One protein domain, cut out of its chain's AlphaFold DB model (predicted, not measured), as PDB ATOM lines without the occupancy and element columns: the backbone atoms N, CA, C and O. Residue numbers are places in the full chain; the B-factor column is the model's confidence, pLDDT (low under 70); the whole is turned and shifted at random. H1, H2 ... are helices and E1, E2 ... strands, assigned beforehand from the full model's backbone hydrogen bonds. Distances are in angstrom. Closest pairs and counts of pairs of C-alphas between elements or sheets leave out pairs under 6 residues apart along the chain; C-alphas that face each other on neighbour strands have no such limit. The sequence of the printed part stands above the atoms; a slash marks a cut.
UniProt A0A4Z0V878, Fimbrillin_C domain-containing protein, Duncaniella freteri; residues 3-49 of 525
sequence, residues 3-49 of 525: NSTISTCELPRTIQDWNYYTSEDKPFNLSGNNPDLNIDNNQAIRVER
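What this domain is: This is residues 3 to 49 of the 525 residues of the protein "Fimbrillin_C domain-containing protein" of Duncaniella freteri (UniProt A0A4Z0V878). What shows first? Little regular structure: a loose loop of chain runs from residue 3 to short helix H1 at one end, then winds back through residues 22 to 44 to short strand E1 at the other. What makes it up? The printed part has 47 residues, 9 of them in one named helix, then one named strand, a mixed class. It is loose, radius of gyration of the C-alphas 11.9 A, spanning 35 by 21 by 16 A.

How they stand to each other: Do the elements meet? H1, residues 17 to 21, and E1, residues 45 to 48, are apart; E1 pairs with no named strand. And H1's backbone? Within hydrogen-bond range are 0 of 1 O i to N i+4 pairs and 2 of 2 O i to N i+3 pairs.

Where its parts are: Where is H1? It runs 8.1 A from C-alpha 17 at (31.140, -11.826, 21.975). Where is E1? It runs 10.1 A to C-alpha 48 at (44.931, -40.730, 22.417).

The domain as a whole: How large? The farthest C-alphas, of Gln 16 and Arg 49, are 36.8 A apart. Cuts or low confidence? The printed part has no cut, the link H1 to E1 is long, and no printed residue is under 70 in pLDDT.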
ATOM      1  N   ASN A   3      45.160 -35.069  20.430       84.38
ATOM      2  CA  ASN A   3      43.956 -35.317  19.637       84.38
ATOM      3  C   ASN A   3      44.127 -36.565  18.760       84.38
ATOM      4  O   ASN A   3      45.071 -36.643  17.979       84.38
ATOM      5  N   SER A   4      43.182 -37.504  18.846       84.00
ATOM      6  CA  SER A   4      43.160 -38.680  17.963       84.00
ATOM      7  C   SER A   4      42.504 -38.372  16.616       84.00
ATOM      8  O   SER A   4      42.717 -39.071  15.635       84.00
ATOM      9  N   THR A   5      41.650 -37.347  16.581       84.81
ATOM     10  CA  THR A   5      40.937 -36.879  15.388       84.81
ATOM     11  C   THR A   5      40.846 -35.359  15.398       84.81
ATOM     12  O   THR A   5      40.763 -34.739  16.463       84.81
ATOM     13  N   ILE A   6      40.796 -34.750  14.213       85.62
ATOM     14  CA  ILE A   6      40.493 -33.320  14.085       85.62
ATOM     15  C   ILE A   6      39.094 -33.071  14.667       85.62
ATOM     16  O   ILE A   6      38.125 -33.697  14.246       85.62
ATOM     17  N   SER A   7      39.010 -32.183  15.658       84.12
ATOM     18  CA  SER A   7      37.757 -31.771  16.303       84.12
ATOM     19  C   SER A   7      37.533 -30.291  16.006       84.12
ATOM     20  O   SER A   7      38.404 -29.473  16.294       84.12
ATOM     21  N   THR A   8      36.400 -29.945  15.400       85.75
ATOM     22  CA  THR A   8      36.087 -28.570  14.983       85.75
ATOM     23  C   THR A   8      35.090 -27.936  15.943       85.75
ATOM     24  O   THR A   8      33.945 -28.377  15.979       85.75
ATOM     25  N   CYS A   9      35.492 -26.915  16.695       86.44
ATOM     26  CA  CYS A   9      34.596 -26.138  17.559       86.44
ATOM     27  C   CYS A   9      34.190 -24.814  16.890       86.44
ATOM     28  O   CYS A   9      34.964 -24.240  16.118       86.44
ATOM     29  N   GLU A  10      32.985 -24.326  17.181       90.44
ATOM     30  CA  GLU A  10      32.583 -22.953  16.861       90.44
ATOM     31  C   GLU A  10      33.088 -22.016  17.969       90.44
ATOM     32  O   GLU A  10      33.009 -22.334  19.158       90.44
ATOM     33  N   LEU A  11      33.643 -20.870  17.566       91.81
ATOM     34  CA  LEU A  11      34.170 -19.832  18.455       91.81
ATOM     35  C   LEU A  11      33.282 -18.578  18.400       91.81
ATOM     36  O   LEU A  11      32.610 -18.353  17.386       91.81
ATOM     37  N   PRO A  12      33.317 -17.713  19.433       93.25
ATOM     38  CA  PRO A  12      32.705 -16.389  19.373       93.25
ATOM     39  C   PRO A  12      33.175 -15.615  18.130       93.25
ATOM     40  O   PRO A  12      34.372 -15.530  17.843       93.25
ATOM     41  N   ARG A  13      32.225 -15.065  17.363       90.94
ATOM     42  CA  ARG A  13      32.488 -14.501  16.023       90.94
ATOM     43  C   ARG A  13      33.206 -13.161  16.069       90.94
ATOM     44  O   ARG A  13      33.886 -12.793  15.112       90.94
ATOM     45  N   THR A  14      33.023 -12.416  17.153       93.31
ATOM     46  CA  THR A  14      33.586 -11.079  17.340       93.31
ATOM     47  C   THR A  14      34.289 -10.963  18.684       93.31
ATOM     48  O   THR A  14      34.019 -11.724  19.608       93.31
ATOM     49  N   ILE A  15      35.168  -9.968  18.829       89.88
ATOM     50  CA  ILE A  15      35.827  -9.695  20.112       89.88
ATOM     51  C   ILE A  15      34.827  -9.280  21.204       89.88
ATOM     52  O   ILE A  15      35.055  -9.540  22.377       89.88
ATOM     53  N   GLN A  16      33.697  -8.665  20.836       93.00
ATOM     54  CA  GLN A  16      32.646  -8.298  21.782       93.00
ATOM     55  C   GLN A  16      31.925  -9.521  22.348       93.00
ATOM     56  O   GLN A  16      31.562  -9.509  23.522       93.00
ATOM     57  N   ASP A  17      31.758 -10.570  21.544       93.69
ATOM     58  CA  ASP A  17      31.140 -11.826  21.975       93.69
ATOM     59  C   ASP A  17      31.989 -12.546  23.036       93.69
ATOM     60  O   ASP A  17      31.459 -13.250  23.893       93.69
ATOM     61  N   TRP A  18      33.304 -12.310  23.051       91.69
ATOM     62  CA  TRP A  18      34.178 -12.820  24.107       91.69
ATOM     63  C   TRP A  18      33.898 -12.199  25.476       91.69
ATOM     64  O   TRP A  18      34.217 -12.823  26.480       91.69
ATOM     65  N   ASN A  19      33.248 -11.030  25.558       92.50
ATOM     66  CA  ASN A  19      32.941 -10.394  26.845       92.50
ATOM     67  C   ASN A  19      32.014 -11.242  27.731       92.50
ATOM     68  O   ASN A  19      32.038 -11.071  28.950       92.50
ATOM     69  N   TYR A  20      31.231 -12.159  27.147       90.62
ATOM     70  CA  TYR A  20      30.413 -13.111  27.905       90.62
ATOM     71  C   TYR A  20      31.252 -14.128  28.692       90.62
ATOM     72  O   TYR A  20      30.742 -14.670  29.669       90.62
ATOM     73  N   TYR A  21      32.525 -14.321  28.318       91.00
ATOM     74  CA  TYR A  21      33.409 -15.362  28.849       91.00
ATOM     75  C   TYR A  21      34.726 -14.808  29.420       91.00
ATOM     76  O   TYR A  21      35.814 -15.276  29.099       91.00
ATOM     77  N   THR A  22      34.648 -13.739  30.218       89.69
ATOM     78  CA  THR A  22      35.832 -13.033  30.765       89.69
ATOM     79  C   THR A  22      36.063 -13.256  32.260       89.69
ATOM     80  O   THR A  22      36.933 -12.610  32.849       89.69
ATOM     81  N   SER A  23      35.299 -14.146  32.892       86.88
ATOM     82  CA  SER A  23      35.373 -14.418  34.328       86.88
ATOM     83  C   SER A  23      35.424 -15.915  34.622       86.88
ATOM     84  O   SER A  23      34.938 -16.731  33.847       86.88
ATOM     85  N   GLU A  24      36.008 -16.270  35.769       83.75
ATOM     86  CA  GLU A  24      36.175 -17.662  36.213       83.75
ATOM     87  C   GLU A  24      34.838 -18.414  36.351       83.75
ATOM     88  O   GLU A  24      34.779 -19.618  36.135       83.75
ATOM     89  N   ASP A  25      33.744 -17.712  36.664       88.31
ATOM     90  CA  ASP A  25      32.392 -18.274  36.770       88.31
ATOM     91  C   ASP A  25      31.657 -18.386  35.423       88.31
ATOM     92  O   ASP A  25      30.549 -18.926  35.369       88.31
ATOM     93  N   LYS A  26      32.260 -17.886  34.336       88.94
ATOM     94  CA  LYS A  26      31.732 -17.950  32.969       88.94
ATOM     95  C   LYS A  26      32.821 -18.343  31.962       88.94
ATOM     96  O   LYS A  26      33.115 -17.563  31.059       88.94
ATOM     97  N   PRO A  27      33.437 -19.526  32.085       90.00
ATOM     98  CA  PRO A  27      34.408 -19.983  31.095       90.00
ATOM     99  C   PRO A  27      33.723 -20.280  29.756       90.00
ATOM    100  O   PRO A  27      32.538 -20.629  29.709       90.00
ATOM    101  N   PHE A  28      34.472 -20.181  28.660       90.62
ATOM    102  CA  PHE A  28      34.009 -20.661  27.361       90.62
ATOM    103  C   PHE A  28      34.272 -22.166  27.255       90.62
ATOM    104  O   PHE A  28      35.392 -22.638  27.452       90.62
ATOM    105  N   ASN A  29      33.256 -22.952  26.912       87.88
ATOM    106  CA  ASN A  29      33.378 -24.401  26.815       87.88
ATOM    107  C   ASN A  29      33.698 -24.842  25.376       87.88
ATOM    108  O   ASN A  29      32.862 -24.754  24.474       87.88
ATOM    109  N   LEU A  30      34.906 -25.361  25.149       86.25
ATOM    110  CA  LEU A  30      35.348 -25.822  23.826       86.25
ATOM    111  C   LEU A  30      34.751 -27.180  23.425       86.25
ATOM    112  O   LEU A  30      34.843 -27.569  22.261       86.25
ATOM    113  N   SER A  31      34.143 -27.895  24.370       85.69
ATOM    114  CA  SER A  31      33.549 -29.225  24.184       85.69
ATOM    115  C   SER A  31      32.190 -29.349  24.885       85.69
ATOM    116  O   SER A  31      31.845 -30.400  25.426       85.69
ATOM    117  N   GLY A  32      31.447 -28.247  24.957       86.19
ATOM    118  CA  GLY A  32      30.185 -28.166  25.679       86.19
ATOM    119  C   GLY A  32      29.314 -27.017  25.192       86.19
ATOM    120  O   GLY A  32      29.639 -26.315  24.233       86.19
ATOM    121  N   ASN A  33      28.172 -26.839  25.845       89.00
ATOM    122  CA  ASN A  33      27.210 -25.815  25.464       89.00
ATOM    123  C   ASN A  33      27.602 -24.427  25.995       89.00
ATOM    124  O   ASN A  33      27.908 -24.280  27.177       89.00
ATOM    125  N   ASN A  34      27.503 -23.409  25.140       91.50
ATOM    126  CA  ASN A  34      27.761 -22.001  25.445       91.50
ATOM    127  C   ASN A  34      26.480 -21.183  25.189       91.50
ATOM    128  O   ASN A  34      26.284 -20.639  24.092       91.50
ATOM    129  N   PRO A  35      25.560 -21.128  26.171       89.31
ATOM    130  CA  PRO A  35      24.202 -20.638  25.957       89.31
ATOM    131  C   PRO A  35      24.129 -19.135  25.671       89.31
ATOM    132  O   PRO A  35      23.241 -18.722  24.928       89.31
ATOM    133  N   ASP A  36      25.059 -18.322  26.190       92.31
ATOM    134  CA  ASP A  36      25.054 -16.862  26.004       92.31
ATOM    135  C   ASP A  36      25.184 -16.443  24.528       92.31
ATOM    136  O   ASP A  36      24.671 -15.396  24.135       92.31
ATOM    137  N   LEU A  37      25.817 -17.279  23.694       91.81
ATOM    138  CA  LEU A  37      25.937 -17.071  22.244       91.81
ATOM    139  C   LEU A  37      25.210 -18.131  21.406       91.81
ATOM    140  O   LEU A  37      25.313 -18.107  20.180       91.81
ATOM    141  N   ASN A  38      24.484 -19.054  22.048       90.31
ATOM    142  CA  ASN A  38      23.859 -20.207  21.396       90.31
ATOM    143  C   ASN A  38      24.858 -21.019  20.539       90.31
ATOM    144  O   ASN A  38      24.539 -21.433  19.423       90.31
ATOM    145  N   ILE A  39      26.077 -21.205  21.061       91.69
ATOM    146  CA  ILE A  39      27.130 -22.022  20.448       91.69
ATOM    147  C   ILE A  39      27.115 -23.400  21.115       91.69
ATOM    148  O   ILE A  39      27.365 -23.514  22.315       91.69
ATOM    149  N   ASP A  40      26.849 -24.447  20.336       89.19
ATOM    150  CA  ASP A  40      26.819 -25.828  20.821       89.19
ATOM    151  C   ASP A  40      28.070 -26.595  20.369       89.19
ATOM    152  O   ASP A  40      28.166 -27.039  19.224       89.19
ATOM    153  N   ASN A  41      29.021 -26.770  21.291       89.62
ATOM    154  CA  ASN A  41      30.212 -27.592  21.096       89.62
ATOM    155  C   ASN A  41      30.110 -28.946  21.832       89.62
ATOM    156  O   ASN A  41      31.152 -29.525  22.116       89.62
ATOM    157  N   ASN A  42      28.915 -29.485  22.137       82.94
ATOM    158  CA  ASN A  42      28.694 -30.728  22.923       82.94
ATOM    159  C   ASN A  42      29.293 -32.031  22.335       82.94
ATOM    160  O   ASN A  42      28.948 -33.139  22.752       82.94
ATOM    161  N   GLN A  43      30.194 -31.939  21.365       79.50
ATOM    162  CA  GLN A  43      30.994 -33.067  20.924       79.50
ATOM    163  C   GLN A  43      32.183 -33.295  21.868       79.50
ATOM    164  O   GLN A  43      32.978 -32.407  22.170       79.50
ATOM    165  N   ALA A  44      32.335 -34.547  22.281       78.69
ATOM    166  CA  ALA A  44      33.514 -35.023  22.980       78.69
ATOM    167  C   ALA A  44      34.781 -34.845  22.129       78.69
ATOM    168  O   ALA A  44      34.835 -35.308  20.985       78.69
ATOM    169  N   ILE A  45      35.837 -34.267  22.710       83.38
ATOM    170  CA  ILE A  45      37.153 -34.241  22.067       83.38
ATOM    171  C   ILE A  45      37.817 -35.597  22.291       83.38
ATOM    172  O   ILE A  45      38.077 -36.008  23.426       83.38
ATOM    173  N   ARG A  46      38.087 -36.298  21.188       83.25
ATOM    174  CA  ARG A  46      38.737 -37.610  21.216       83.25
ATOM    175  C   ARG A  46      40.246 -37.437  21.344       83.25
ATOM    176  O   ARG A  46      40.873 -36.765  20.518       83.25
ATOM    177  N   VAL A  47      40.822 -38.059  22.367       85.31
ATOM    178  CA  VAL A  47      42.262 -38.010  22.636       85.31
ATOM    179  C   VAL A  47      42.868 -39.403  22.764       85.31
ATOM    180  O   VAL A  47      42.251 -40.327  23.293       85.31
ATOM    181  N   GLU A  48      44.114 -39.527  22.326       87.62
ATOM    182  CA  GLU A  48      44.931 -40.730  22.417       87.62
ATOM    183  C   GLU A  48      46.208 -40.496  23.232       87.62
ATOM    184  O   GLU A  48      46.641 -39.364  23.488       87.62
ATOM    185  N   ARG A  49      46.821 -41.582  23.702       87.62
ATOM    186  CA  ARG A  49      48.147 -41.540  24.322       87.62
ATOM    187  C   ARG A  49      49.194 -41.271  23.238       87.62
ATOM    188  O   ARG A  49      49.126 -41.804  22.143       87.62
TER     189      ARG A  49